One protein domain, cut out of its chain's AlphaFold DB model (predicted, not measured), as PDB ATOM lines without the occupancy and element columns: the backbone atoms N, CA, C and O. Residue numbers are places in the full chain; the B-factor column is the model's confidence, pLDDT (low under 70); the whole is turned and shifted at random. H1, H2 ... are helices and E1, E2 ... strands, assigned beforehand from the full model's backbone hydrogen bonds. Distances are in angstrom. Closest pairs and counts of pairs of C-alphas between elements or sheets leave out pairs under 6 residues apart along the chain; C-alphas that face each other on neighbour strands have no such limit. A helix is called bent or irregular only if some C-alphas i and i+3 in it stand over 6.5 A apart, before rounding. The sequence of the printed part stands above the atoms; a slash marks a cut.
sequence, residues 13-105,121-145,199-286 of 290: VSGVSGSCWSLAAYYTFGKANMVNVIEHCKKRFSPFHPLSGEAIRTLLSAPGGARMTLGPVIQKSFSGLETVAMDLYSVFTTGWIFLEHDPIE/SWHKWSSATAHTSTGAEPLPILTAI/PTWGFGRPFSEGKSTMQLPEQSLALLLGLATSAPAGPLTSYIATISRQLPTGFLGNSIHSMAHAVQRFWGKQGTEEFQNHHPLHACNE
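AT A GLANCE: This is residues 13 to 105, 121 to 145 and 199 to 286 of the 290 residues of an uncharacterized protein of Rachicladosporium sp. CCFEE 5018 (UniProt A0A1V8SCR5). Crossed helices are gathered round H5, with H7 packed on it between H5 and a small two-stranded parallel sheet, E1 and E2; H1 packs on the strands and on H7. On the other sides of H5 lie H3, H4 and the helical hairpin H8 and H9, while H10 is far from the middle and touches no helix. The 206 printed residues run E1, H1 to H6, E2, H7 to H10, and the class is mostly helix. The whole is compact, with a radius of gyration of the C-alphas of 17.2 A and spans of 51 by 49 by 34 A.

IN THESE COORDINATES: Find C-alpha 13 at (198.040, 187.231, 225.958), where E1, residues 13 to 16, begins. Then come H1, residues 18 to 27, H2, residues 34 to 44, 15.1 A long, H3, residues 53 to 61, and H4, residues 65 to 77, 19.0 A. H5, residues 85 to 97, runs 18.3 A from C-alpha 85 at (202.367, 159.230, 218.651). After the first cut look for H6, residues 125 to 132, and E2, residues 139 to 145, 19.6 A. After the second come H7, residues 221 to 228, H8, residues 236 to 246, 15.7 A, H9, residues 253 to 266, 19.5 A, and H10, residues 273 to 277, ending at (201.379, 167.530, 202.925). H4 is irregular, but only just, with C-alphas 69 and 72 7.0 A apart; H10 is irregular, with C-alphas 273 and 276 7.5 A apart.

HOW THE PARTS SIT: Start at the hub, H5: it touches H7 at a steep tilt of 60 degrees, the closest C-alphas, of Ser 90 and Gly 226, being 4.5 A apart. H4 and H5 form a helical hairpin, closest at C-alphas 69 and 91, 5.9 A. With residues 92 to 96 alone H5 touches H3, C-alphas 55 and 96 at 6.6 A; with 85 to 89 alone it touches H8, C-alphas 85 and 240 at 7.0 A. H8 and H9 form a helical hairpin at a shallow tilt of 18 degrees, closest at C-alphas 237 and 263, 6.2 A. H2 and H5 touch only at their ends, and only just, with 3 pairs of C-alphas within 8 A. H1 touches H2, C-alphas 26 and 37 at 6.1 A, and H6, C-alphas 27 and 128 at 5.2 A. E1 and E2 are parallel; look for N 15 and O 141, 2.9 A apart. Every O i to N i+4 pair is within hydrogen-bond range in H1, H3, H5, H7, H8 and H9, against 6 of 7 in H2, 7 of 9 in H4, 1 of 4 in H6 and 0 of 1 in H10, whose O i to N i+3 counts are 5 of 5 in H6 and 1 of 2 in H10.

THE WHOLE: The C-alphas farthest apart, of Thr 134 and Gln 270, are 52.9 A apart. Residues 106 to 120 and 146 to 198 are not printed, and the gaps are 16.3 A and 18.4 A between C-alphas. Of the links printed whole, none is long; residues 199 to 220 hold no named element. Look for pLDDT under 70 at residues 102 to 105, 121, 233 to 234 and 248 to 286.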
ATOM      1  N   VAL A  13     196.721 187.737 226.326       98.06
ATOM      2  CA  VAL A  13     198.040 187.231 225.958       98.06
ATOM      3  C   VAL A  13     197.869 185.923 225.199       98.06
ATOM      4  O   VAL A  13     197.309 184.964 225.718       98.06
ATOM      5  N   SER A  14     198.344 185.877 223.959       97.88
ATOM      6  CA  SER A  14     198.265 184.681 223.125       97.88
ATOM      7  C   SER A  14     199.626 184.016 222.968       97.88
ATOM      8  O   SER A  14     200.674 184.666 223.010       97.88
ATOM      9  N   GLY A  15     199.608 182.695 222.822       96.50
ATOM     10  CA  GLY A  15     200.792 181.888 222.577       96.50
ATOM     11  C   GLY A  15     200.554 180.890 221.455       96.50
ATOM     12  O   GLY A  15     199.479 180.308 221.359       96.50
ATOM     13  N   VAL A  16     201.597 180.675 220.656       94.06
ATOM     14  CA  VAL A  16     201.714 179.623 219.641       94.06
ATOM     15  C   VAL A  16     202.962 178.781 219.914       94.06
ATOM     16  O   VAL A  16     204.007 179.310 220.325       94.06
ATOM     17  N   SER A  17     202.885 177.468 219.683       92.75
ATOM     18  CA  SER A  17     204.019 176.555 219.872       92.75
ATOM     19  C   SER A  17     204.619 176.676 221.285       92.75
ATOM     20  O   SER A  17     203.886 176.769 222.265       92.75
ATOM     21  N   GLY A  18     205.944 176.697 221.444       91.88
ATOM     22  CA  GLY A  18     206.589 176.685 222.764       91.88
ATOM     23  C   GLY A  18     206.197 177.829 223.716       91.88
ATOM     24  O   GLY A  18     206.331 177.686 224.935       91.88
ATOM     25  N   SER A  19     205.658 178.944 223.209       96.19
ATOM     26  CA  SER A  19     205.105 180.002 224.068       96.19
ATOM     27  C   SER A  19     203.844 179.552 224.823       96.19
ATOM     28  O   SER A  19     203.620 180.012 225.944       96.19
ATOM     29  N   CYS A  20     203.106 178.563 224.305       97.62
ATOM     30  CA  CYS A  20     201.997 177.910 224.999       97.62
ATOM     31  C   CYS A  20     202.453 177.228 226.290       97.62
ATOM     32  O   CYS A  20     201.799 177.399 227.315       97.62
ATOM     33  N   TRP A  21     203.605 176.538 226.297       96.56
ATOM     34  CA  TRP A  21     204.173 175.997 227.542       96.56
ATOM     35  C   TRP A  21     204.471 177.098 228.554       96.56
ATOM     36  O   TRP A  21     204.242 176.904 229.741       96.56
ATOM     37  N   SER A  22     204.961 178.252 228.095       96.50
ATOM     38  CA  SER A  22     205.309 179.372 228.978       96.50
ATOM     39  C   SER A  22     204.069 179.992 229.623       96.50
ATOM     40  O   SER A  22     204.067 180.241 230.829       96.50
ATOM     41  N   LEU A  23     203.001 180.198 228.844       97.81
ATOM     42  CA  LEU A  23     201.718 180.671 229.367       97.81
ATOM     43  C   LEU A  23     201.102 179.636 230.305       97.81
ATOM     44  O   LEU A  23     200.795 179.955 231.451       97.81
ATOM     45  N   ALA A  24     200.998 178.384 229.866       97.81
ATOM     46  CA  ALA A  24     200.467 177.307 230.684       97.81
ATOM     47  C   ALA A  24     201.217 177.171 232.015       97.81
ATOM     48  O   ALA A  24     200.585 177.124 233.066       97.81
ATOM     49  N   ALA A  25     202.551 177.195 231.995       97.06
ATOM     50  CA  ALA A  25     203.382 177.184 233.194       97.06
ATOM     51  C   ALA A  25     203.062 178.362 234.120       97.06
ATOM     52  O   ALA A  25     202.823 178.169 235.310       97.06
ATOM     53  N   TYR A  26     203.016 179.579 233.578       97.69
ATOM     54  CA  TYR A  26     202.750 180.794 234.345       97.69
ATOM     55  C   TYR A  26     201.391 180.769 235.055       97.69
ATOM     56  O   TYR A  26     201.328 181.077 236.245       97.69
ATOM     57  N   TYR A  27     200.331 180.353 234.361       97.81
ATOM     58  CA  TYR A  27     198.971 180.311 234.910       97.81
ATOM     59  C   TYR A  27     198.663 179.056 235.742       97.81
ATOM     60  O   TYR A  27     197.594 178.988 236.343       97.81
ATOM     61  N   THR A  28     199.564 178.071 235.795       95.38
ATOM     62  CA  THR A  28     199.370 176.841 236.584       95.38
ATOM     63  C   THR A  28     200.372 176.750 237.734       95.38
ATOM     64  O   THR A  28     200.206 177.445 238.736       95.38
ATOM     65  N   PHE A  29     201.435 175.946 237.623       92.06
ATOM     66  CA  PHE A  29     202.422 175.784 238.699       92.06
ATOM     67  C   PHE A  29     203.160 177.093 239.030       92.06
ATOM     68  O   PHE A  29     203.597 177.312 240.161       92.06
ATOM     69  N   GLY A  30     203.259 178.007 238.061       94.81
ATOM     70  CA  GLY A  30     203.831 179.338 238.227       94.81
ATOM     71  C   GLY A  30     202.998 180.258 239.118       94.81
ATOM     72  O   GLY A  30     203.565 181.179 239.709       94.81
ATOM     73  N   LYS A  31     201.691 179.996 239.269       95.12
ATOM     74  CA  LYS A  31     200.751 180.765 240.107       95.12
ATOM     75  C   LYS A  31     200.799 182.270 239.832       95.12
ATOM     76  O   LYS A  31     200.939 183.070 240.756       95.12
ATOM     77  N   ALA A  32     200.761 182.643 238.553       95.88
ATOM     78  CA  ALA A  32     200.904 184.016 238.075       95.88
ATOM     79  C   ALA A  32     202.208 184.715 238.527       95.88
ATOM     80  O   ALA A  32     202.286 185.935 238.671       95.88
ATOM     81  N   ASN A  33     203.278 183.945 238.746       95.44
ATOM     82  CA  ASN A  33     204.584 184.471 239.117       95.44
ATOM     83  C   ASN A  33     205.683 183.905 238.215       95.44
ATOM     84  O   ASN A  33     206.077 182.742 238.299       95.44
ATOM     85  N   MET A  34     206.247 184.777 237.377       94.00
ATOM     86  CA  MET A  34     207.286 184.396 236.420       94.00
ATOM     87  C   MET A  34     208.591 183.948 237.097       94.00
ATOM     88  O   MET A  34     209.347 183.181 236.510       94.00
ATOM     89  N   VAL A  35     208.867 184.384 238.332       94.75
ATOM     90  CA  VAL A  35     210.042 183.917 239.086       94.75
ATOM     91  C   VAL A  35     209.910 182.430 239.400       94.75
ATOM     92  O   VAL A  35     210.869 181.692 239.189       94.75
ATOM     93  N   ASN A  36     208.721 181.974 239.807       94.38
ATOM     94  CA  ASN A  36     208.462 180.553 240.056       94.38
ATOM     95  C   ASN A  36     208.702 179.724 238.790       94.38
ATOM     96  O   ASN A  36     209.380 178.700 238.843       94.38
ATOM     97  N   VAL A  37     208.208 180.204 237.641       95.06
ATOM     98  CA  VAL A  37     208.404 179.540 236.343       95.06
ATOM     99  C   VAL A  37     209.884 179.457 235.981       95.06
ATOM    100  O   VAL A  37     210.373 178.387 235.636       95.06
ATOM    101  N   ILE A  38     210.622 180.565 236.096       94.56
ATOM    102  CA  ILE A  38     212.048 180.612 235.755       94.56
ATOM    103  C   ILE A  38     212.859 179.658 236.639       94.56
ATOM    104  O   ILE A  38     213.678 178.899 236.119       94.56
ATOM    105  N   GLU A  39     212.647 179.678 237.956       92.94
ATOM    106  CA  GLU A  39     213.365 178.794 238.882       92.94
ATOM    107  C   GLU A  39     213.047 177.317 238.634       92.94
ATOM    108  O   GLU A  39     213.940 176.470 238.688       92.94
ATOM    109  N   HIS A  40     211.801 177.003 238.278       92.62
ATOM    110  CA  HIS A  40     211.406 175.659 237.871       92.62
ATOM    111  C   HIS A  40     212.081 175.226 236.561       92.62
ATOM    112  O   HIS A  40     212.712 174.170 236.498       92.62
ATOM    113  N   CYS A  41     212.035 176.065 235.524       91.94
ATOM    114  CA  CYS A  41     212.647 175.777 234.226       91.94
ATOM    115  C   CYS A  41     214.167 175.595 234.318       91.94
ATOM    116  O   CYS A  41     214.709 174.722 233.644       91.94
ATOM    117  N   LYS A  42     214.863 176.350 235.182       91.19
ATOM    118  CA  LYS A  42     216.303 176.152 235.438       91.19
ATOM    119  C   LYS A  42     216.620 174.731 235.910       91.19
ATOM    120  O   LYS A  42     217.649 174.190 235.519       91.19
ATOM    121  N   LYS A  43     215.738 174.130 236.717       87.75
ATOM    122  CA  LYS A  43     215.878 172.746 237.200       87.75
ATOM    123  C   LYS A  43     215.488 171.708 236.149       87.75
ATOM    124  O   LYS A  43     216.056 170.624 236.130       87.75
ATOM    125  N   ARG A  44     214.495 172.003 235.303       89.62
ATOM    126  CA  ARG A  44     213.948 171.023 234.345       89.62
ATOM    127  C   ARG A  44     214.628 171.019 232.983       89.62
ATOM    128  O   ARG A  44     214.674 169.969 232.355       89.62
ATOM    129  N   PHE A  45     215.196 172.133 232.533       89.62
ATOM    130  CA  PHE A  45     215.879 172.201 231.235       89.62
ATOM    131  C   PHE A  45     217.383 171.929 231.297       89.62
ATOM    132  O   PHE A  45     218.047 171.919 230.263       89.62
ATOM    133  N   SER A  46     217.931 171.682 232.487       87.69
ATOM    134  CA  SER A  46     219.319 171.264 232.658       87.69
ATOM    135  C   SER A  46     219.428 170.265 233.816       87.69
ATOM    136  O   SER A  46     218.862 170.527 234.875       87.69
ATOM    137  N   PRO A  47     220.129 169.125 233.653       89.44
ATOM    138  CA  PRO A  47     220.972 168.763 232.508       89.44
ATOM    139  C   PRO A  47     220.245 167.979 231.401       89.44
ATOM    140  O   PRO A  47     220.837 167.727 230.354       89.44
ATOM    141  N   PHE A  48     218.998 167.555 231.619       91.25
ATOM    142  CA  PHE A  48     218.326 166.604 230.733       91.25
ATOM    143  C   PHE A  48     217.339 167.272 229.777       91.25
ATOM    144  O   PHE A  48     216.544 168.126 230.163       91.25
ATOM    145  N   HIS A  49     217.357 166.819 228.523       91.81
ATOM    146  CA  HIS A  49     216.298 167.112 227.564       91.81
ATOM    147  C   HIS A  49     214.989 166.418 228.007       91.81
ATOM    148  O   HIS A  49     215.063 165.266 228.440       91.81
ATOM    149  N   PRO A  50     213.795 167.028 227.843       91.38
ATOM    150  CA  PRO A  50     212.520 166.445 228.290       91.38
ATOM    151  C   PRO A  50     212.213 165.034 227.771       91.38
ATOM    152  O   PRO A  50     211.532 164.253 228.426       91.38
ATOM    153  N   LEU A  51     212.751 164.697 226.600       90.94
ATOM    154  CA  LEU A  51     212.623 163.381 225.963       90.94
ATOM    155  C   LEU A  51     213.917 162.552 226.004       90.94
ATOM    156  O   LEU A  51     214.104 161.660 225.178       90.94
ATOM    157  N   SER A  52     214.845 162.860 226.916       92.88
ATOM    158  CA  SER A  52     216.005 161.998 227.161       92.88
ATOM    159  C   SER A  52     215.586 160.720 227.895       92.88
ATOM    160  O   SER A  52     214.541 160.666 228.551       92.88
ATOM    161  N   GLY A  53     216.418 159.679 227.812       91.31
ATOM    162  CA  GLY A  53     216.166 158.433 228.538       91.31
ATOM    163  C   GLY A  53     216.105 158.644 230.054       91.31
ATOM    164  O   GLY A  53     215.279 158.034 230.723       91.31
ATOM    165  N   GLU A  54     216.934 159.538 230.593       91.69
ATOM    166  CA  GLU A  54     216.948 159.916 232.007       91.69
ATOM    167  C   GLU A  54     215.659 160.624 232.420       91.69
ATOM    168  O   GLU A  54     215.069 160.232 233.422       91.69
ATOM    169  N   ALA A  55     215.196 161.612 231.647       91.62
ATOM    170  CA  ALA A  55     213.956 162.330 231.937       91.62
ATOM    171  C   ALA A  55     212.749 161.378 231.963       91.62
ATOM    172  O   ALA A  55     211.995 161.335 232.937       91.62
ATOM    173  N   ILE A  56     212.628 160.538 230.930       91.88
ATOM    174  CA  ILE A  56     211.557 159.543 230.814       91.88
ATOM    175  C   ILE A  56     211.632 158.525 231.958       91.88
ATOM    176  O   ILE A  56     210.621 158.230 232.594       91.88
ATOM    177  N   ARG A  57     212.826 158.007 232.269       88.81
ATOM    178  CA  ARG A  57     213.007 157.060 233.374       88.81
ATOM    179  C   ARG A  57     212.628 157.681 234.713       88.81
ATOM    180  O   ARG A  57     211.987 157.004 235.511       88.81
ATOM    181  N   THR A  58     212.988 158.936 234.960       87.75
ATOM    182  CA  THR A  58     212.618 159.647 236.190       87.75
ATOM    183  C   THR A  58     211.103 159.800 236.305       87.75
ATOM    184  O   THR A  58     210.554 159.490 237.360       87.75
ATOM    185  N   LEU A  59     210.418 160.181 235.220       87.25
ATOM    186  CA  LEU A  59     208.952 160.249 235.192       87.25
ATOM    187  C   LEU A  59     208.309 158.901 235.512       87.25
ATOM    188  O   LEU A  59     207.388 158.839 236.318       87.25
ATOM    189  N   LEU A  60     208.794 157.818 234.906       85.62
ATOM    190  CA  LEU A  60     208.199 156.490 235.068       85.62
ATOM    191  C   LEU A  60     208.530 155.836 236.413       85.62
ATOM    192  O   LEU A  60     207.705 155.095 236.944       85.62
ATOM    193  N   SER A  61     209.715 156.109 236.961       80.94
ATOM    194  CA  SER A  61     210.199 155.504 238.212       80.94
ATOM    195  C   SER A  61     209.726 156.247 239.462       80.94
ATOM    196  O   SER A  61     209.909 155.750 240.573       80.94
ATOM    197  N   ALA A  62     209.127 157.431 239.306       78.62
ATOM    198  CA  ALA A  62     208.496 158.147 240.405       78.62
ATOM    199  C   ALA A  62     207.402 157.291 241.073       78.62
ATOM    200  O   ALA A  62     206.698 156.558 240.371       78.62
ATOM    201  N   PRO A  63     207.173 157.403 242.395       74.44
ATOM    202  CA  PRO A  63     205.976 156.846 243.021       74.44
ATOM    203  C   PRO A  63     204.711 157.329 242.288       74.44
ATOM    204  O   PRO A  63     204.455 158.526 242.209       74.44
ATOM    205  N   GLY A  64     203.954 156.407 241.681       74.19
ATOM    206  CA  GLY A  64     202.788 156.741 240.843       74.19
ATOM    207  C   GLY A  64     203.111 157.346 239.465       74.19
ATOM    208  O   GLY A  64     202.201 157.636 238.695       74.19
ATOM    209  N   GLY A  65     204.387 157.489 239.111       79.56
ATOM    210  CA  GLY A  65     204.888 158.186 237.927       79.56
ATOM    211  C   GLY A  65     204.353 157.687 236.592       79.56
ATOM    212  O   GLY A  65     203.881 158.477 235.771       79.56
ATOM    213  N   ALA A  66     204.339 156.367 236.396       81.19
ATOM    214  CA  ALA A  66     203.752 155.756 235.205       81.19
ATOM    215  C   ALA A  66     202.260 156.106 235.053       81.19
ATOM    216  O   ALA A  66     201.820 156.451 233.959       81.19
ATOM    217  N   ARG A  67     201.490 156.090 236.151       78.00
ATOM    218  CA  ARG A  67     200.065 156.465 236.160       78.00
ATOM    219  C   ARG A  67     199.876 157.961 235.916       78.00
ATOM    220  O   ARG A  67     199.004 158.324 235.138       78.00
ATOM    221  N   MET A  68     200.699 158.818 236.521       82.44
ATOM    222  CA  MET A  68     200.641 160.266 236.293       82.44
ATOM    223  C   MET A  68     200.987 160.633 234.846       82.44
ATOM    224  O   MET A  68     200.343 161.503 234.272       82.44
ATOM    225  N   THR A  69     201.960 159.949 234.244       87.50
ATOM    226  CA  THR A  69     202.431 160.251 232.885       87.50
ATOM    227  C   THR A  69     201.518 159.656 231.816       87.50
ATOM    228  O   THR A  69     201.170 160.333 230.858       87.50
ATOM    229  N   LEU A  70     201.100 158.394 231.959       87.38
ATOM    230  CA  LEU A  70     200.344 157.673 230.921       87.38
ATOM    231  C   LEU A  70     198.835 157.670 231.170       87.38
ATOM    232  O   LEU A  70     198.059 157.394 230.260       87.38
ATOM    233  N   GLY A  71     198.392 158.006 232.380       86.25
ATOM    234  CA  GLY A  71     196.975 158.091 232.700       86.25
ATOM    235  C   GLY A  71     196.178 159.073 231.830       86.25
ATOM    236  O   GLY A  71     195.038 158.727 231.531       86.25
ATOM    237  N   PRO A  72     196.713 160.223 231.353       90.19
ATOM    238  CA  PRO A  72     195.973 161.081 230.426       90.19
ATOM    239  C   PRO A  72     195.612 160.357 229.127       90.19
ATOM    240  O   PRO A  72     194.484 160.457 228.657       90.19
ATOM    241  N   VAL A  73     196.546 159.563 228.596       87.94
ATOM    242  CA  VAL A  73     196.345 158.749 227.392       87.94
ATOM    243  C   VAL A  73     195.295 157.661 227.630       87.94
ATOM    244  O   VAL A  73     194.412 157.453 226.803       87.94
ATOM    245  N   ILE A  74     195.350 157.001 228.791       85.25
ATOM    246  CA  ILE A  74     194.354 155.993 229.185       85.25
ATOM    247  C   ILE A  74     192.969 156.635 229.360       85.25
ATOM    248  O   ILE A  74     191.966 156.063 228.952       85.25
ATOM    249  N   GLN A  75     192.885 157.832 229.947       87.06
ATOM    250  CA  GLN A  75     191.616 158.549 230.080       87.06
ATOM    251  C   GLN A  75     191.043 158.923 228.710       87.06
ATOM    252  O   GLN A  75     189.840 158.776 228.499       87.06
ATOM    253  N   LYS A  76     191.894 159.388 227.788       87.62
ATOM    254  CA  LYS A  76     191.504 159.706 226.412       87.62
ATOM    255  C   LYS A  76     190.912 158.487 225.705       87.62
ATOM    256  O   LYS A  76     189.855 158.619 225.092       87.62
ATOM    257  N   SER A  77     191.498 157.297 225.856       84.75
ATOM    258  CA  SER A  77     190.993 156.094 225.176       84.75
ATOM    259  C   SER A  77     189.594 155.657 225.626       84.75
ATOM    260  O   SER A  77     188.864 155.046 224.847       84.75
ATOM    261  N   PHE A  78     189.148 156.033 226.831       85.44
ATOM    262  CA  PHE A  78     187.769 155.782 227.272       85.44
ATOM    263  C   PHE A  78     186.712 156.551 226.470       85.44
ATOM    264  O   PHE A  78     185.546 156.168 226.497       85.44
ATOM    265  N   SER A  79     187.103 157.599 225.739       83.38
ATOM    266  CA  SER A  79     186.215 158.310 224.811       83.38
ATOM    267  C   SER A  79     186.042 157.602 223.461       83.38
ATOM    268  O   SER A  79     185.299 158.093 222.616       83.38
ATOM    269  N   GLY A  80     186.723 156.473 223.243       80.94
ATOM    270  CA  GLY A  80     186.755 155.770 221.959       80.94
ATOM    271  C   GLY A  80     187.798 156.307 220.974       80.94
ATOM    272  O   GLY A  80     187.905 155.770 219.878       80.94
ATOM    273  N   LEU A  81     188.576 157.329 221.353       78.62
ATOM    274  CA  LEU A  81     189.682 157.845 220.546       78.62
ATOM    275  C   LEU A  81     190.907 156.932 220.633       78.62
ATOM    276  O   LEU A  81     191.283 156.463 221.712       78.62
ATOM    277  N   GLU A  82     191.570 156.730 219.499       73.31
ATOM    278  CA  GLU A  82     192.854 156.044 219.470       73.31
ATOM    279  C   GLU A  82     193.956 156.923 220.063       73.31
ATOM    280  O   GLU A  82     193.934 158.154 219.990       73.31
ATOM    281  N   THR A  83     194.953 156.281 220.667       77.81
ATOM    282  CA  THR A  83     196.182 156.988 221.021       77.81
ATOM    283  C   THR A  83     196.991 157.218 219.752       77.81
ATOM    284  O   THR A  83     197.125 156.310 218.933       77.81
ATOM    285  N   VAL A  84     197.616 158.385 219.632       77.69
ATOM    286  CA  VAL A  84     198.582 158.690 218.572       77.69
ATOM    287  C   VAL A  84     199.973 158.978 219.128       77.69
ATOM    288  O   VAL A  84     200.166 159.250 220.312       77.69
ATOM    289  N   ALA A  85     200.987 158.940 218.262       80.75
ATOM    290  CA  ALA A  85     202.367 159.230 218.651       80.75
ATOM    291  C   ALA A  85     202.521 160.613 219.306       80.75
ATOM    292  O   ALA A  85     203.302 160.778 220.245       80.75
ATOM    293  N   MET A  86     201.740 161.592 218.849       84.38
ATOM    294  CA  MET A  86     201.735 162.929 219.433       84.38
ATOM    295  C   MET A  86     201.196 162.963 220.864       84.38
ATOM    296  O   MET A  86     201.697 163.756 221.659       84.38
ATOM    297  N   ASP A  87     200.282 162.064 221.242       88.19
ATOM    298  CA  ASP A  87     199.824 161.960 222.630       88.19
ATOM    299  C   ASP A  87     200.991 161.556 223.534       88.19
ATOM    300  O   ASP A  87     201.236 162.203 224.550       88.19
ATOM    301  N   LEU A  88     201.776 160.553 223.121       88.75
ATOM    302  CA  LEU A  88     202.975 160.120 223.847       88.75
ATOM    303  C   LEU A  88     204.021 161.237 223.915       88.75
ATOM    304  O   LEU A  88     204.541 161.529 224.992       88.75
ATOM    305  N   TYR A  89     204.302 161.897 222.791       90.50
ATOM    306  CA  TYR A  89     205.180 163.069 222.775       90.50
ATOM    307  C   TYR A  89     204.715 164.128 223.786       90.50
ATOM    308  O   TYR A  89     205.536 164.633 224.557       90.50
ATOM    309  N   SER A  90     203.413 164.423 223.822       92.62
ATOM    310  CA  SER A  90     202.840 165.455 224.683       92.62
ATOM    311  C   SER A  90     202.965 165.112 226.166       92.62
ATOM    312  O   SER A  90     203.461 165.933 226.941       92.62
ATOM    313  N   VAL A  91     202.598 163.890 226.569       92.44
ATOM    314  CA  VAL A  91     202.574 163.518 227.987       92.44
ATOM    315  C   VAL A  91     203.972 163.360 228.562       92.44
ATOM    316  O   VAL A  91     204.187 163.722 229.715       92.44
ATOM    317  N   PHE A  92     204.949 162.904 227.772       93.50
ATOM    318  CA  PHE A  92     206.336 162.823 228.233       93.50
ATOM    319  C   PHE A  92     207.025 164.188 228.241       93.50
ATOM    320  O   PHE A  92     207.681 164.530 229.225       93.50
ATOM    321  N   THR A  93     206.849 164.999 227.191       93.69
ATOM    322  CA  THR A  93     207.466 166.333 227.128       93.69
ATOM    323  C   THR A  93     206.881 167.241 228.200       93.69
ATOM    324  O   THR A  93     207.612 167.736 229.056       93.69
ATOM    325  N   THR A  94     205.558 167.423 228.205       94.50
ATOM    326  CA  THR A  94     204.892 168.279 229.190       94.50
ATOM    327  C   THR A  94     205.009 167.689 230.589       94.50
ATOM    328  O   THR A  94     205.270 168.437 231.526       94.50
ATOM    329  N   GLY A  95     204.913 166.362 230.741       92.50
ATOM    330  CA  GLY A  95     205.101 165.692 232.028       92.50
ATOM    331  C   GLY A  95     206.450 166.014 232.665       92.50
ATOM    332  O   GLY A  95     206.499 166.308 233.854       92.50
ATOM    333  N   TRP A  96     207.536 166.050 231.883       93.44
ATOM    334  CA  TRP A  96     208.846 166.468 232.388       93.44
ATOM    335  C   TRP A  96     208.906 167.966 232.692       93.44
ATOM    336  O   TRP A  96     209.364 168.364 233.764       93.44
ATOM    337  N   ILE A  97     208.435 168.806 231.762       93.44
ATOM    338  CA  ILE A  97     208.474 170.269 231.911       93.44
ATOM    339  C   ILE A  97     207.681 170.717 233.141       93.44
ATOM    340  O   ILE A  97     208.102 171.651 233.811       93.44
ATOM    341  N   PHE A  98     206.577 170.045 233.467       93.06
ATOM    342  CA  PHE A  98     205.661 170.399 234.556       93.06
ATOM    343  C   PHE A  98     205.900 169.560 235.824       93.06
ATOM    344  O   PHE A  98     205.126 169.634 236.770       93.06
ATOM    345  N   LEU A  99     206.981 168.774 235.895       89.06
ATOM    346  CA  LEU A  99     207.271 167.937 237.060       89.06
ATOM    347  C   LEU A  99     207.676 168.794 238.278       89.06
ATOM    348  O   LEU A  99     208.835 169.190 238.404       89.06
ATOM    349  N   GLU A 100     206.749 169.092 239.189       80.44
ATOM    350  CA  GLU A 100     206.999 169.970 240.353       80.44
ATOM    351  C   GLU A 100     207.819 169.310 241.474       80.44
ATOM    352  O   GLU A 100     208.629 169.972 242.124       80.44
ATOM    353  N   HIS A 101     207.654 168.005 241.697       72.62
ATOM    354  CA  HIS A 101     208.316 167.285 242.788       72.62
ATOM    355  C   HIS A 101     209.262 166.224 242.243       72.62
ATOM    356  O   HIS A 101     208.855 165.373 241.452       72.62
ATOM    357  N   ASP A 102     210.531 166.273 242.660       64.12
ATOM    358  CA  ASP A 102     211.464 165.206 242.325       64.12
ATOM    359  C   ASP A 102     211.171 163.977 243.205       64.12
ATOM    360  O   ASP A 102     211.097 164.104 244.432       64.12
ATOM    361  N   PRO A 103     211.012 162.779 242.621       55.62
ATOM    362  CA  PRO A 103     210.809 161.547 243.384       55.62
ATOM    363  C   PRO A 103     211.888 161.292 244.442       55.62
ATOM    364  O   PRO A 103     211.620 160.639 245.452       55.62
ATOM    365  N   ILE A 104     213.098 161.816 244.216       52.53
ATOM    366  CA  ILE A 104     214.249 161.686 245.113       52.53
ATOM    367  C   ILE A 104     214.072 162.526 246.389       52.53
ATOM    368  O   ILE A 104     214.617 162.169 247.431       52.53
ATOM    369  N   GLU A 105     213.287 163.607 246.353       49.81
ATOM    370  CA  GLU A 105     213.090 164.500 247.506       49.81
ATOM    371  C   GLU A 105     212.120 163.922 248.557       49.81
ATOM    372  O   GLU A 105     212.157 164.335 249.717       49.81
ATOM    373  N   SER A 121     197.321 165.475 240.678       65.56
ATOM    374  CA  SER A 121     198.639 165.628 240.069       65.56
ATOM    375  C   SER A 121     198.605 166.205 238.648       65.56
ATOM    376  O   SER A 121     199.645 166.632 238.154       65.56
ATOM    377  N   TRP A 122     197.450 166.234 237.971       85.50
ATOM    378  CA  TRP A 122     197.347 166.790 236.622       85.50
ATOM    379  C   TRP A 122     196.918 168.244 236.647       85.50
ATOM    380  O   TRP A 122     195.877 168.604 237.199       85.50
ATOM    381  N   HIS A 123     197.682 169.072 235.944       92.00
ATOM    382  CA  HIS A 123     197.223 170.408 235.628       92.00
ATOM    383  C   HIS A 123     196.034 170.341 234.671       92.00
ATOM    384  O   HIS A 123     196.009 169.561 233.719       92.00
ATOM    385  N   LYS A 124     195.058 171.193 234.952       94.31
ATOM    386  CA  LYS A 124     193.854 171.422 234.158       94.31
ATOM    387  C   LYS A 124     193.925 172.826 233.604       94.31
ATOM    388  O   LYS A 124     194.300 173.738 234.350       94.31
ATOM    389  N   TRP A 125     193.584 173.025 232.339       96.81
ATOM    390  CA  TRP A 125     193.648 174.370 231.779       96.81
ATOM    391  C   TRP A 125     192.609 175.290 232.421       96.81
ATOM    392  O   TRP A 125     192.906 176.447 232.715       96.81
ATOM    393  N   SER A 126     191.459 174.734 232.811       96.88
ATOM    394  CA  SER A 126     190.436 175.462 233.568       96.88
ATOM    395  C   SER A 126     190.920 176.010 234.916       96.88
ATOM    396  O   SER A 126     190.358 176.979 235.424       96.88
ATOM    397  N   SER A 127     191.993 175.463 235.504       95.44
ATOM    398  CA  SER A 127     192.536 175.973 236.774       95.44
ATOM    399  C   SER A 127     193.094 177.399 236.664       95.44
ATOM    400  O   SER A 127     193.101 178.130 237.655       95.44
ATOM    401  N   ALA A 128     193.463 177.843 235.458       96.88
ATOM    402  CA  ALA A 128     193.915 179.208 235.195       96.88
ATOM    403  C   ALA A 128     192.811 180.269 235.400       96.88
ATOM    404  O   ALA A 128     193.113 181.458 235.545       96.88
ATOM    405  N   THR A 129     191.536 179.861 235.493       97.38
ATOM    406  CA  THR A 129     190.416 180.746 235.879       97.38
ATOM    407  C   THR A 129     190.614 181.383 237.258       97.38
ATOM    408  O   THR A 129     190.147 182.500 237.498       97.38
ATOM    409  N   ALA A 130     191.384 180.739 238.144       96.62
ATOM    410  CA  ALA A 130     191.753 181.282 239.452       96.62
ATOM    411  C   ALA A 130     192.532 182.608 239.362       96.62
ATOM    412  O   ALA A 130     192.519 183.393 240.307       96.62
ATOM    413  N   HIS A 131     193.189 182.867 238.230       97.06
ATOM    414  CA  HIS A 131     193.984 184.073 237.994       97.06
ATOM    415  C   HIS A 131     193.293 185.091 237.076       97.06
ATOM    416  O   HIS A 131     193.672 186.258 237.064       97.06
ATOM    417  N   THR A 132     192.281 184.668 236.318       97.06
ATOM    418  CA  THR A 132     191.660 185.477 235.253       97.06
ATOM    419  C   THR A 132     190.225 185.899 235.565       97.06
ATOM    420  O   THR A 132     189.780 186.929 235.072       97.06
ATOM    421  N   SER A 133     189.522 185.193 236.457       96.38
ATOM    422  CA  SER A 133     188.115 185.477 236.809       96.38
ATOM    423  C   SER A 133     187.862 186.868 237.395       96.38
ATOM    424  O   SER A 133     186.756 187.389 237.279       96.38
ATOM    425  N   THR A 134     188.871 187.484 238.008       96.38
ATOM    426  CA  THR A 134     188.797 188.844 238.562       96.38
ATOM    427  C   THR A 134     189.421 189.901 237.650       96.38
ATOM    428  O   THR A 134     189.455 191.071 238.023       96.38
ATOM    429  N   GLY A 135     189.957 189.507 236.489       94.88
ATOM    430  CA  GLY A 135     190.763 190.377 235.631       94.88
ATOM    431  C   GLY A 135     192.136 190.735 236.216       94.88
ATOM    432  O   GLY A 135     192.756 191.692 235.766       94.88
ATOM    433  N   ALA A 136     192.610 190.002 237.233       95.25
ATOM    434  CA  ALA A 136     193.910 190.253 237.863       95.25
ATOM    435  C   ALA A 136     195.102 189.923 236.948       95.25
ATOM    436  O   ALA A 136     196.182 190.489 237.101       95.25
ATOM    437  N   GLU A 137     194.909 189.008 236.002       97.88
ATOM    438  CA  GLU A 137     195.871 188.663 234.963       97.88
ATOM    439  C   GLU A 137     195.191 188.747 233.584       97.88
ATOM    440  O   GLU A 137     193.986 188.486 233.496       97.88
ATOM    441  N   PRO A 138     195.938 189.052 232.503       98.19
ATOM    442  CA  PRO A 138     195.412 189.029 231.138       98.19
ATOM    443  C   PRO A 138     194.815 187.662 230.810       98.19
ATOM    444  O   PRO A 138     195.285 186.649 231.333       98.19
ATOM    445  N   LEU A 139     193.820 187.592 229.929       98.50
ATOM    446  CA  LEU A 139     193.268 186.308 229.504       98.50
ATOM    447  C   LEU A 139     194.290 185.560 228.623       98.50
ATOM    448  O   LEU A 139     194.667 186.089 227.571       98.50
ATOM    449  N   PRO A 140     194.745 184.350 229.012       98.31
ATOM    450  CA  PRO A 140     195.643 183.564 228.187       98.31
ATOM    451  C   PRO A 140     194.878 182.806 227.104       98.31
ATOM    452  O   PRO A 140     193.879 182.142 227.384       98.31
ATOM    453  N   ILE A 141     195.403 182.853 225.883       98.50
ATOM    454  CA  ILE A 141     194.879 182.133 224.723       98.50
ATOM    455  C   ILE A 141     195.999 181.237 224.195       98.50
ATOM    456  O   ILE A 141     197.023 181.726 223.715       98.50
ATOM    457  N   LEU A 142     195.836 179.920 224.305       98.31
ATOM    458  CA  LEU A 142     196.718 178.977 223.620       98.31
ATOM    459  C   LEU A 142     196.154 178.745 222.219       98.31
ATOM    460  O   LEU A 142     194.944 178.596 222.073       98.31
ATOM    461  N   THR A 143     197.011 178.690 221.205       95.75
ATOM    462  CA  THR A 143     196.570 178.439 219.827       95.75
ATOM    463  C   THR A 143     197.058 177.092 219.321       95.75
ATOM    464  O   THR A 143     198.228 176.747 219.523       95.75
ATOM    465  N   ALA A 144     196.198 176.373 218.610       92.94
ATOM    466  CA  ALA A 144     196.555 175.201 217.817       92.94
ATOM    467  C   ALA A 144     196.024 175.366 216.394       92.94
ATOM    468  O   ALA A 144     195.109 176.150 216.154       92.94
ATOM    469  N   ILE A 145     196.607 174.623 215.457       86.62
ATOM    470  CA  ILE A 145     196.122 174.574 214.081       86.62
ATOM    471  C   ILE A 145     195.589 173.184 213.777       86.62
ATOM    472  O   ILE A 145     196.186 172.177 214.164       86.62
ATOM    473  N   PRO A 199     183.115 174.129 226.561       96.12
ATOM    474  CA  PRO A 199     183.821 174.459 227.789       96.12
ATOM    475  C   PRO A 199     185.148 173.699 227.873       96.12
ATOM    476  O   PRO A 199     185.192 172.510 227.552       96.12
ATOM    477  N   THR A 200     186.209 174.327 228.378       96.44
ATOM    478  CA  THR A 200     187.551 173.713 228.449       96.44
ATOM    479  C   THR A 200     187.552 172.381 229.198       96.44
ATOM    480  O   THR A 200     188.233 171.438 228.806       96.44
ATOM    481  N   TRP A 201     186.718 172.246 230.233       93.81
ATOM    482  CA  TRP A 201     186.554 170.989 230.971       93.81
ATOM    483  C   TRP A 201     185.882 169.865 230.165       93.81
ATOM    484  O   TRP A 201     185.943 168.691 230.552       93.81
ATOM    485  N   GLY A 202     185.161 170.231 229.106       93.19
ATOM    486  CA  GLY A 202     184.396 169.356 228.227       93.19
ATOM    487  C   GLY A 202     185.131 168.985 226.944       93.19
ATOM    488  O   GLY A 202     184.698 168.054 226.274       93.19
ATOM    489  N   PHE A 203     186.233 169.666 226.626       93.44
ATOM    490  CA  PHE A 203     187.037 169.379 225.444       93.44
ATOM    491  C   PHE A 203     187.545 167.927 225.437       93.44
ATOM    492  O   PHE A 203     187.998 167.400 226.459       93.44
ATOM    493  N   GLY A 204     187.432 167.279 224.276       89.69
ATOM    494  CA  GLY A 204     187.782 165.876 224.059       89.69
ATOM    495  C   GLY A 204     186.680 164.879 224.435       89.69
ATOM    496  O   GLY A 204     186.907 163.669 224.408       89.69
ATOM    497  N   ARG A 205     185.477 165.349 224.796       91.81
ATOM    498  CA  ARG A 205     184.298 164.488 224.979       91.81
ATOM    499  C   ARG A 205     183.501 164.397 223.674       91.81
ATOM    500  O   ARG A 205     183.448 165.367 222.925       91.81
ATOM    501  N   PRO A 206     182.803 163.284 223.413       90.75
ATOM    502  CA  PRO A 206     181.817 163.243 222.342       90.75
ATOM    503  C   PRO A 206     180.599 164.114 222.693       90.75
ATOM    504  O   PRO A 206     180.095 164.079 223.823       90.75
ATOM    505  N   PHE A 207     180.111 164.879 221.715       90.94
ATOM    506  CA  PHE A 207     178.887 165.679 221.815       90.94
ATOM    507  C   PHE A 207     177.889 165.261 220.735       90.94
ATOM    508  O   PHE A 207     178.273 164.869 219.638       90.94
ATOM    509  N   SER A 208     176.601 165.364 221.048       91.50
ATOM    510  CA  SER A 208     175.500 165.228 220.095       91.50
ATOM    511  C   SER A 208     174.468 166.310 220.387       91.50
ATOM    512  O   SER A 208     174.102 166.508 221.548       91.50
ATOM    513  N   GLU A 209     174.061 167.062 219.360       90.44
ATOM    514  CA  GLU A 209     173.121 168.192 219.478       90.44
ATOM    515  C   GLU A 209     173.503 169.182 220.603       90.44
ATOM    516  O   GLU A 209     172.681 169.593 221.424       90.44
ATOM    517  N   GLY A 210     174.796 169.510 220.697       87.81
ATOM    518  CA  GLY A 210     175.331 170.426 221.712       87.81
ATOM    519  C   GLY A 210     175.406 169.854 223.134       87.81
ATOM    520  O   GLY A 210     175.729 170.583 224.072       87.81
ATOM    521  N   LYS A 211     175.134 168.558 223.337       90.81
ATOM    522  CA  LYS A 211     175.186 167.902 224.653       90.81
ATOM    523  C   LYS A 211     176.273 166.837 224.706       90.81
ATOM    524  O   LYS A 211     176.337 165.962 223.850       90.81
ATOM    525  N   SER A 212     177.084 166.878 225.761       92.06
ATOM    526  CA  SER A 212     178.089 165.850 226.045       92.06
ATOM    527  C   SER A 212     177.401 164.498 226.251       92.06
ATOM    528  O   SER A 212     176.559 164.363 227.141       92.06
ATOM    529  N   THR A 213     177.769 163.489 225.465       92.81
ATOM    530  CA  THR A 213     177.205 162.127 225.562       92.81
ATOM    531  C   THR A 213     177.982 161.240 226.535       92.81
ATOM    532  O   THR A 213     177.558 160.130 226.851       92.81
ATOM    533  N   MET A 214     179.098 161.749 227.064       90.50
ATOM    534  CA  MET A 214     179.950 161.071 228.036       90.50
ATOM    535  C   MET A 214     180.299 161.983 229.221       90.50
ATOM    536  O   MET A 214     180.302 163.210 229.108       90.50
ATOM    537  N   GLN A 215     180.617 161.390 230.372       86.75
ATOM    538  CA  GLN A 215     181.050 162.101 231.581       86.75
ATOM    539  C   GLN A 215     182.505 161.775 231.942       86.75
ATOM    540  O   GLN A 215     182.796 161.312 233.042       86.75
ATOM    541  N   LEU A 216     183.434 162.006 231.012       88.38
ATOM    542  CA  LEU A 216     184.862 161.997 231.348       88.38
ATOM    543  C   LEU A 216     185.218 163.274 232.099       88.38
ATOM    544  O   LEU A 216     184.644 164.301 231.794       88.38
ATOM    545  N   PRO A 217     186.144 163.286 233.056       90.25
ATOM    546  CA  PRO A 217     186.651 164.547 233.601       90.25
ATOM    547  C   PRO A 217     187.412 165.348 232.526       90.25
ATOM    548  O   PRO A 217     187.721 164.832 231.453       90.25
ATOM    549  N   GLU A 218     187.759 166.599 232.839       92.88
ATOM    550  CA  GLU A 218     188.670 167.395 232.002       92.88
ATOM    551  C   GLU A 218     189.959 166.622 231.685       92.88
ATOM    552  O   GLU A 218     190.538 165.963 232.560       92.88
ATOM    553  N   GLN A 219     190.395 166.697 230.426       91.06
ATOM    554  CA  GLN A 219     191.663 166.128 229.987       91.06
ATOM    555  C   GLN A 219     192.852 166.816 230.671       91.06
ATOM    556  O   GLN A 219     192.788 167.967 231.097       91.06
ATOM    557  N   SER A 220     193.976 166.108 230.774       93.25
ATOM    558  CA  SER A 220     195.212 166.729 231.252       93.25
ATOM    559  C   SER A 220     195.630 167.865 230.321       93.25
ATOM    560  O   SER A 220     195.648 167.694 229.101       93.25
ATOM    561  N   LEU A 221     196.082 168.979 230.899       95.56
ATOM    562  CA  LEU A 221     196.701 170.090 230.174       95.56
ATOM    563  C   LEU A 221     197.859 169.625 229.274       95.56
ATOM    564  O   LEU A 221     198.147 170.272 228.273       95.56
ATOM    565  N   ALA A 222     198.496 168.489 229.583       95.06
ATOM    566  CA  ALA A 222     199.514 167.895 228.725       95.06
ATOM    567  C   ALA A 222     199.004 167.549 227.318       95.06
ATOM    568  O   ALA A 222     199.716 167.831 226.358       95.06
ATOM    569  N   LEU A 223     197.790 166.998 227.196       93.94
ATOM    570  CA  LEU A 223     197.195 166.656 225.899       93.94
ATOM    571  C   LEU A 223     196.819 167.923 225.123       93.94
ATOM    572  O   LEU A 223     197.176 168.051 223.955       93.94
ATOM    573  N   LEU A 224     196.217 168.908 225.801       94.62
ATOM    574  CA  LEU A 224     195.870 170.202 225.204       94.62
ATOM    575  C   LEU A 224     197.114 170.946 224.687       94.62
ATOM    576  O   LEU A 224     197.137 171.456 223.569       94.62
ATOM    577  N   LEU A 225     198.197 170.958 225.471       95.69
ATOM    578  CA  LEU A 225     199.482 171.504 225.035       95.69
ATOM    579  C   LEU A 225     200.084 170.702 223.884       95.69
ATOM    580  O   LEU A 225     200.687 171.300 223.004       95.69
ATOM    581  N   GLY A 226     199.878 169.384 223.846       92.81
ATOM    582  CA  GLY A 226     200.250 168.540 222.713       92.81
ATOM    583  C   GLY A 226     199.690 169.042 221.384       92.81
ATOM    584  O   GLY A 226     200.420 169.029 220.391       92.81
ATOM    585  N   LEU A 227     198.453 169.556 221.388       92.19
ATOM    586  CA  LEU A 227     197.837 170.204 220.225       92.19
ATOM    587  C   LEU A 227     198.565 171.495 219.839       92.19
ATOM    588  O   LEU A 227     198.909 171.711 218.679       92.19
ATOM    589  N   ALA A 228     198.852 172.329 220.836       93.44
ATOM    590  CA  ALA A 228     199.461 173.641 220.648       93.44
ATOM    591  C   ALA A 228     200.966 173.591 220.312       93.44
ATOM    592  O   ALA A 228     201.522 174.567 219.808       93.44
ATOM    593  N   THR A 229     201.646 172.479 220.610       91.25
ATOM    594  CA  THR A 229     203.105 172.311 220.482       91.25
ATOM    595  C   THR A 229     203.483 171.128 219.592       91.25
ATOM    596  O   THR A 229     204.487 170.455 219.824       91.25
ATOM    597  N   SER A 230     202.672 170.850 218.575       81.00
ATOM    598  CA  SER A 230     202.738 169.625 217.774       81.00
ATOM    599  C   SER A 230     203.880 169.545 216.751       81.00
ATOM    600  O   SER A 230     203.965 168.582 215.993       81.00
ATOM    601  N   ALA A 231     204.790 170.522 216.752       80.31
ATOM    602  CA  ALA A 231     205.956 170.598 215.877       80.31
ATOM    603  C   ALA A 231     207.252 170.320 216.670       80.31
ATOM    604  O   ALA A 231     207.907 171.261 217.134       80.31
ATOM    605  N   PRO A 232     207.630 169.045 216.879       75.94
ATOM    606  CA  PRO A 232     208.823 168.703 217.641       75.94
ATOM    607  C   PRO A 232     210.101 169.201 216.949       75.94
ATOM    608  O   PRO A 232     210.250 169.096 215.736       75.94
ATOM    609  N   ALA A 233     211.071 169.675 217.737       69.38
ATOM    610  CA  ALA A 233     212.355 170.178 217.228       69.38
ATOM    611  C   ALA A 233     213.274 169.087 216.633       69.38
ATOM    612  O   ALA A 233     214.310 169.397 216.049       69.38
ATOM    613  N   GLY A 234     212.918 167.812 216.796       69.25
ATOM    614  CA  GLY A 234     213.650 166.660 216.276       69.25
ATOM    615  C   GLY A 234     212.707 165.583 215.733       69.25
ATOM    616  O   GLY A 234     211.490 165.688 215.904       69.25
ATOM    617  N   PRO A 235     213.242 164.532 215.085       76.00
ATOM    618  CA  PRO A 235     212.416 163.514 214.446       76.00
ATOM    619  C   PRO A 235     211.519 162.802 215.463       76.00
ATOM    620  O   PRO A 235     212.019 162.183 216.407       76.00
ATOM    621  N   LEU A 236     210.201 162.832 215.243       75.81
ATOM    622  CA  LEU A 236     209.225 162.195 216.132       75.81
ATOM    623  C   LEU A 236     209.531 160.704 216.323       75.81
ATOM    624  O   LEU A 236     209.503 160.209 217.445       75.81
ATOM    625  N   THR A 237     209.946 160.011 215.258       74.00
ATOM    626  CA  THR A 237     210.432 158.619 215.299       74.00
ATOM    627  C   THR A 237     211.496 158.386 216.372       74.00
ATOM    628  O   THR A 237     211.440 157.396 217.099       74.00
ATOM    629  N   SER A 238     212.454 159.306 216.513       78.25
ATOM    630  CA  SER A 238     213.561 159.183 217.470       78.25
ATOM    631  C   SER A 238     213.081 159.361 218.909       78.25
ATOM    632  O   SER A 238     213.526 158.651 219.819       78.25
ATOM    633  N   TYR A 239     212.136 160.277 219.116       84.06
ATOM    634  CA  TYR A 239     211.503 160.482 220.413       84.06
ATOM    635  C   TYR A 239     210.648 159.282 220.821       84.06
ATOM    636  O   TYR A 239     210.828 158.758 221.922       84.06
ATOM    637  N   ILE A 240     209.804 158.775 219.920       83.25
ATOM    638  CA  ILE A 240     208.976 157.588 220.169       83.25
ATOM    639  C   ILE A 240     209.840 156.352 220.423       83.25
ATOM    640  O   ILE A 240     209.578 155.610 221.366       83.25
ATOM    641  N   ALA A 241     210.921 156.153 219.664       81.19
ATOM    642  CA  ALA A 241     211.859 155.061 219.914       81.19
ATOM    643  C   ALA A 241     212.522 155.169 221.298       81.19
ATOM    644  O   ALA A 241     212.778 154.162 221.960       81.19
ATOM    645  N   THR A 242     212.802 156.386 221.768       86.38
ATOM    646  CA  THR A 242     213.359 156.595 223.110       86.38
ATOM    647  C   THR A 242     212.330 156.286 224.191       86.38
ATOM    648  O   THR A 242     212.651 155.527 225.100       86.38
ATOM    649  N   ILE A 243     211.091 156.762 224.046       86.62
ATOM    650  CA  ILE A 243     209.971 156.421 224.936       86.62
ATOM    651  C   ILE A 243     209.766 154.903 224.991       86.62
ATOM    652  O   ILE A 243     209.766 154.315 226.069       86.62
ATOM    653  N   SER A 244     209.679 154.249 223.831       82.94
ATOM    654  CA  SER A 244     209.461 152.805 223.731       82.94
ATOM    655  C   SER A 244     210.543 151.990 224.438       82.94
ATOM    656  O   SER A 244     210.222 150.957 225.017       82.94
ATOM    657  N   ARG A 245     211.809 152.427 224.403       83.69
ATOM    658  CA  ARG A 245     212.917 151.736 225.087       83.69
ATOM    659  C   ARG A 245     212.874 151.868 226.609       83.69
ATOM    660  O   ARG A 245     213.485 151.049 227.284       83.69
ATOM    661  N   GLN A 246     212.225 152.904 227.138       85.06
ATOM    662  CA  GLN A 246     212.150 153.157 228.582       85.06
ATOM    663  C   GLN A 246     210.882 152.591 229.227       85.06
ATOM    664  O   GLN A 246     210.807 152.502 230.452       85.06
ATOM    665  N   LEU A 247     209.877 152.222 228.432       79.19
ATOM    666  CA  LEU A 247     208.643 151.654 228.958       79.19
ATOM    667  C   LEU A 247     208.827 150.189 229.380       79.19
ATOM    668  O   LEU A 247     209.497 149.432 228.674       79.19
ATOM    669  N   PRO A 248     208.216 149.757 230.502       65.19
ATOM    670  CA  PRO A 248     208.267 148.365 230.928       65.19
ATOM    671  C   PRO A 248     207.691 147.427 229.864       65.19
ATOM    672  O   PRO A 248     206.661 147.719 229.242       65.19
ATOM    673  N   THR A 249     208.322 146.266 229.688       58.03
ATOM    674  CA  THR A 249     207.822 145.204 228.811       58.03
ATOM    675  C   THR A 249     206.399 144.810 229.220       58.03
ATOM    676  O   THR A 249     206.141 144.452 230.366       58.03
ATOM    677  N   GLY A 250     205.452 144.912 228.281       54.06
ATOM    678  CA  GLY A 250     204.048 144.533 228.484       54.06
ATOM    679  C   GLY A 250     203.092 145.645 228.936       54.06
ATOM    680  O   GLY A 250     201.889 145.439 228.837       54.06
ATOM    681  N   PHE A 251     203.570 146.827 229.353       51.75
ATOM    682  CA  PHE A 251     202.670 147.909 229.797       51.75
ATOM    683  C   PHE A 251     201.858 148.504 228.634       51.75
ATOM    684  O   PHE A 251     200.674 148.778 228.772       51.75
ATOM    685  N   LEU A 252     202.498 148.654 227.469       54.59
ATOM    686  CA  LEU A 252     201.909 149.166 226.221       54.59
ATOM    687  C   LEU A 252     202.597 148.556 224.976       54.59
ATOM    688  O   LEU A 252     202.560 149.126 223.889       54.59
ATOM    689  N   GLY A 253     203.286 147.419 225.141       47.97
ATOM    690  CA  GLY A 253     204.282 146.912 224.185       47.97
ATOM    691  C   GLY A 253     203.759 146.735 222.758       47.97
ATOM    692  O   GLY A 253     204.399 147.201 221.823       47.97
ATOM    693  N   ASN A 254     202.574 146.142 222.586       50.34
ATOM    694  CA  ASN A 254     202.004 145.922 221.252       50.34
ATOM    695  C   ASN A 254     201.532 147.233 220.604       50.34
ATOM    696  O   ASN A 254     201.818 147.465 219.432       50.34
ATOM    697  N   SER A 255     200.879 148.120 221.363       53.88
ATOM    698  CA  SER A 255     200.384 149.411 220.863       53.88
ATOM    699  C   SER A 255     201.527 150.354 220.498       53.88
ATOM    700  O   SER A 255     201.520 150.934 219.424       53.88
ATOM    701  N   ILE A 256     202.562 150.455 221.332       54.53
ATOM    702  CA  ILE A 256     203.695 151.353 221.074       54.53
ATOM    703  C   ILE A 256     204.605 150.816 219.984       54.53
ATOM    704  O   ILE A 256     205.128 151.603 219.201       54.53
ATOM    705  N   HIS A 257     204.783 149.497 219.887       54.91
ATOM    706  CA  HIS A 257     205.518 148.920 218.769       54.91
ATOM    707  C   HIS A 257     204.755 149.135 217.457       54.91
ATOM    708  O   HIS A 257     205.357 149.580 216.484       54.91
ATOM    709  N   SER A 258     203.430 148.933 217.455       56.31
ATOM    710  CA  SER A 258     202.555 149.259 216.319       56.31
ATOM    711  C   SER A 258     202.654 150.738 215.930       56.31
ATOM    712  O   SER A 258     202.875 151.053 214.766       56.31
ATOM    713  N   MET A 259     202.623 151.653 216.902       55.34
ATOM    714  CA  MET A 259     202.797 153.090 216.674       55.34
ATOM    715  C   MET A 259     204.185 153.458 216.169       55.34
ATOM    716  O   MET A 259     204.302 154.282 215.275       55.34
ATOM    717  N   ALA A 260     205.249 152.884 216.729       54.47
ATOM    718  CA  ALA A 260     206.610 153.142 216.281       54.47
ATOM    719  C   ALA A 260     206.797 152.672 214.832       54.47
ATOM    720  O   ALA A 260     207.381 153.404 214.036       54.47
ATOM    721  N   HIS A 261     206.235 151.511 214.474       55.25
ATOM    722  CA  HIS A 261     206.184 151.020 213.094       55.25
ATOM    723  C   HIS A 261     205.314 151.898 212.196       55.25
ATOM    724  O   HIS A 261     205.733 152.204 211.083       55.25
ATOM    725  N   ALA A 262     204.150 152.356 212.663       52.75
ATOM    726  CA  ALA A 262     203.280 153.268 211.925       52.75
ATOM    727  C   ALA A 262     203.990 154.602 211.659       52.75
ATOM    728  O   ALA A 262     204.115 155.005 210.509       52.75
ATOM    729  N   VAL A 263     204.564 155.237 212.683       49.62
ATOM    730  CA  VAL A 263     205.345 156.476 212.547       49.62
ATOM    731  C   VAL A 263     206.554 156.249 211.640       49.62
ATOM    732  O   VAL A 263     206.809 157.075 210.777       49.62
ATOM    733  N   GLN A 264     207.278 155.133 211.760       50.00
ATOM    734  CA  GLN A 264     208.410 154.818 210.881       50.00
ATOM    735  C   GLN A 264     207.981 154.589 209.421       50.00
ATOM    736  O   GLN A 264     208.712 154.979 208.512       50.00
ATOM    737  N   ARG A 265     206.805 153.993 209.185       49.97
ATOM    738  CA  ARG A 265     206.216 153.803 207.850       49.97
ATOM    739  C   ARG A 265     205.747 155.133 207.254       49.97
ATOM    740  O   ARG A 265     206.017 155.382 206.087       49.97
ATOM    741  N   PHE A 266     205.143 156.000 208.069       40.34
ATOM    742  CA  PHE A 266     204.766 157.367 207.696       40.34
ATOM    743  C   PHE A 266     205.987 158.300 207.508       40.34
ATOM    744  O   PHE A 266     205.901 159.251 206.746       40.34
ATOM    745  N   TRP A 267     207.120 158.061 208.189       43.97
ATOM    746  CA  TRP A 267     208.281 158.980 208.254       43.97
ATOM    747  C   TRP A 267     209.585 158.393 207.667       43.97
ATOM    748  O   TRP A 267     210.683 158.864 207.976       43.97
ATOM    749  N   GLY A 268     209.511 157.344 206.841       38.12
ATOM    750  CA  GLY A 268     210.673 156.775 206.141       38.12
ATOM    751  C   GLY A 268     211.310 157.747 205.130       38.12
ATOM    752  O   GLY A 268     210.742 158.789 204.822       38.12
ATOM    753  N   LYS A 269     212.479 157.398 204.561       40.97
ATOM    754  CA  LYS A 269     213.254 158.253 203.624       40.97
ATOM    755  C   LYS A 269     212.472 158.771 202.400       40.97
ATOM    756  O   LYS A 269     212.881 159.774 201.838       40.97
ATOM    757  N   GLN A 270     211.384 158.108 201.996       40.22
ATOM    758  CA  GLN A 270     210.464 158.584 200.948       40.22
ATOM    759  C   GLN A 270     209.379 159.543 201.483       40.22
ATOM    760  O   GLN A 270     208.971 160.442 200.768       40.22
ATOM    761  N   GLY A 271     208.973 159.431 202.755       41.81
ATOM    762  CA  GLY A 271     207.981 160.316 203.391       41.81
ATOM    763  C   GLY A 271     208.545 161.657 203.881       41.81
ATOM    764  O   GLY A 271     207.795 162.559 204.234       41.81
ATOM    765  N   THR A 272     209.874 161.820 203.901       35.19
ATOM    766  CA  THR A 272     210.526 163.088 204.282       35.19
ATOM    767  C   THR A 272     210.407 164.165 203.189       35.19
ATOM    768  O   THR A 272     210.385 165.347 203.521       35.19
ATOM    769  N   GLU A 273     210.272 163.786 201.909       29.97
ATOM    770  CA  GLU A 273     209.944 164.719 200.810       29.97
ATOM    771  C   GLU A 273     208.451 165.123 200.805       29.97
ATOM    772  O   GLU A 273     208.117 166.227 200.388       29.97
ATOM    773  N   GLU A 274     207.554 164.300 201.363       43.22
ATOM    774  CA  GLU A 274     206.096 164.540 201.441       43.22
ATOM    775  C   GLU A 274     205.639 165.323 202.693       43.22
ATOM    776  O   GLU A 274     204.441 165.413 202.992       43.22
ATOM    777  N   PHE A 275     206.574 165.906 203.452       35.09
ATOM    778  CA  PHE A 275     206.267 166.619 204.700       35.09
ATOM    779  C   PHE A 275     205.512 167.940 204.480       35.09
ATOM    780  O   PHE A 275     204.879 168.449 205.400       35.09
ATOM    781  N   GLN A 276     205.497 168.472 203.254       37.16
ATOM    782  CA  GLN A 276     204.639 169.614 202.913       37.16
ATOM    783  C   GLN A 276     203.137 169.277 203.026       37.16
ATOM    784  O   GLN A 276     202.328 170.185 203.168       37.16
ATOM    785  N   ASN A 277     202.766 167.985 203.057       37.28
ATOM    786  CA  ASN A 277     201.379 167.530 202.925       37.28
ATOM    787  C   ASN A 277     200.795 166.800 204.154       37.28
ATOM    788  O   ASN A 277     199.662 166.316 204.071       37.28
ATOM    789  N   HIS A 278     201.508 166.692 205.286       47.03
ATOM    790  CA  HIS A 278     201.046 165.926 206.460       47.03
ATOM    791  C   HIS A 278     201.222 166.694 207.783       47.03
ATOM    792  O   HIS A 278     202.342 166.941 208.222       47.03
ATOM    793  N   HIS A 279     200.108 167.033 208.448       51.31
ATOM    794  CA  HIS A 279     200.116 167.566 209.817       51.31
ATOM    795  C   HIS A 279     200.123 166.396 210.826       51.31
ATOM    796  O   HIS A 279     199.374 165.438 210.634       51.31
ATOM    797  N   PRO A 280     200.957 166.424 211.887       51.62
ATOM    798  CA  PRO A 280     201.115 165.300 212.821       51.62
ATOM    799  C   PRO A 280     199.915 165.087 213.760       51.62
ATOM    800  O   PRO A 280     199.875 164.094 214.488       51.62
ATOM    801  N   LEU A 281     198.945 166.001 213.744       53.31
ATOM    802  CA  LEU A 281     197.662 165.882 214.424       53.31
ATOM    803  C   LEU A 281     196.543 165.864 213.387       53.31
ATOM    804  O   LEU A 281     196.484 166.732 212.520       53.31
ATOM    805  N   HIS A 282     195.673 164.865 213.476       55.94
ATOM    806  CA  HIS A 282     194.492 164.744 212.636       55.94
ATOM    807  C   HIS A 282     193.245 165.141 213.429       55.94
ATOM    808  O   HIS A 282     193.226 164.980 214.649       55.94
ATOM    809  N   ALA A 283     192.202 165.604 212.737       54.56
ATOM    810  CA  ALA A 283     190.922 165.988 213.339       54.56
ATOM    811  C   ALA A 283     190.310 164.864 214.196       54.56
ATOM    812  O   ALA A 283     189.789 165.085 215.281       54.56
ATOM    813  N   CYS A 284     190.475 163.614 213.749       52.78
ATOM    814  CA  CYS A 284     189.986 162.423 214.447       52.78
ATOM    815  C   CYS A 284     190.705 162.124 215.770       52.78
ATOM    816  O   CYS A 284     190.290 161.220 216.488       52.78
ATOM    817  N   ASN A 285     191.772 162.852 216.109       60.84
ATOM    818  CA  ASN A 285     192.511 162.614 217.344       60.84
ATOM    819  C   ASN A 285     191.835 163.248 218.565       60.84
ATOM    820  O   ASN A 285     192.236 162.914 219.676       60.84
ATOM    821  N   GLU A 286     190.854 164.140 218.391       69.88
ATOM    822  CA  GLU A 286     190.053 164.727 219.471       69.88
ATOM    823  C   GLU A 286     188.622 165.022 218.989       69.88
ATOM    824  O   GLU A 286     188.427 165.707 217.992       69.88
TER     825      GLU A 286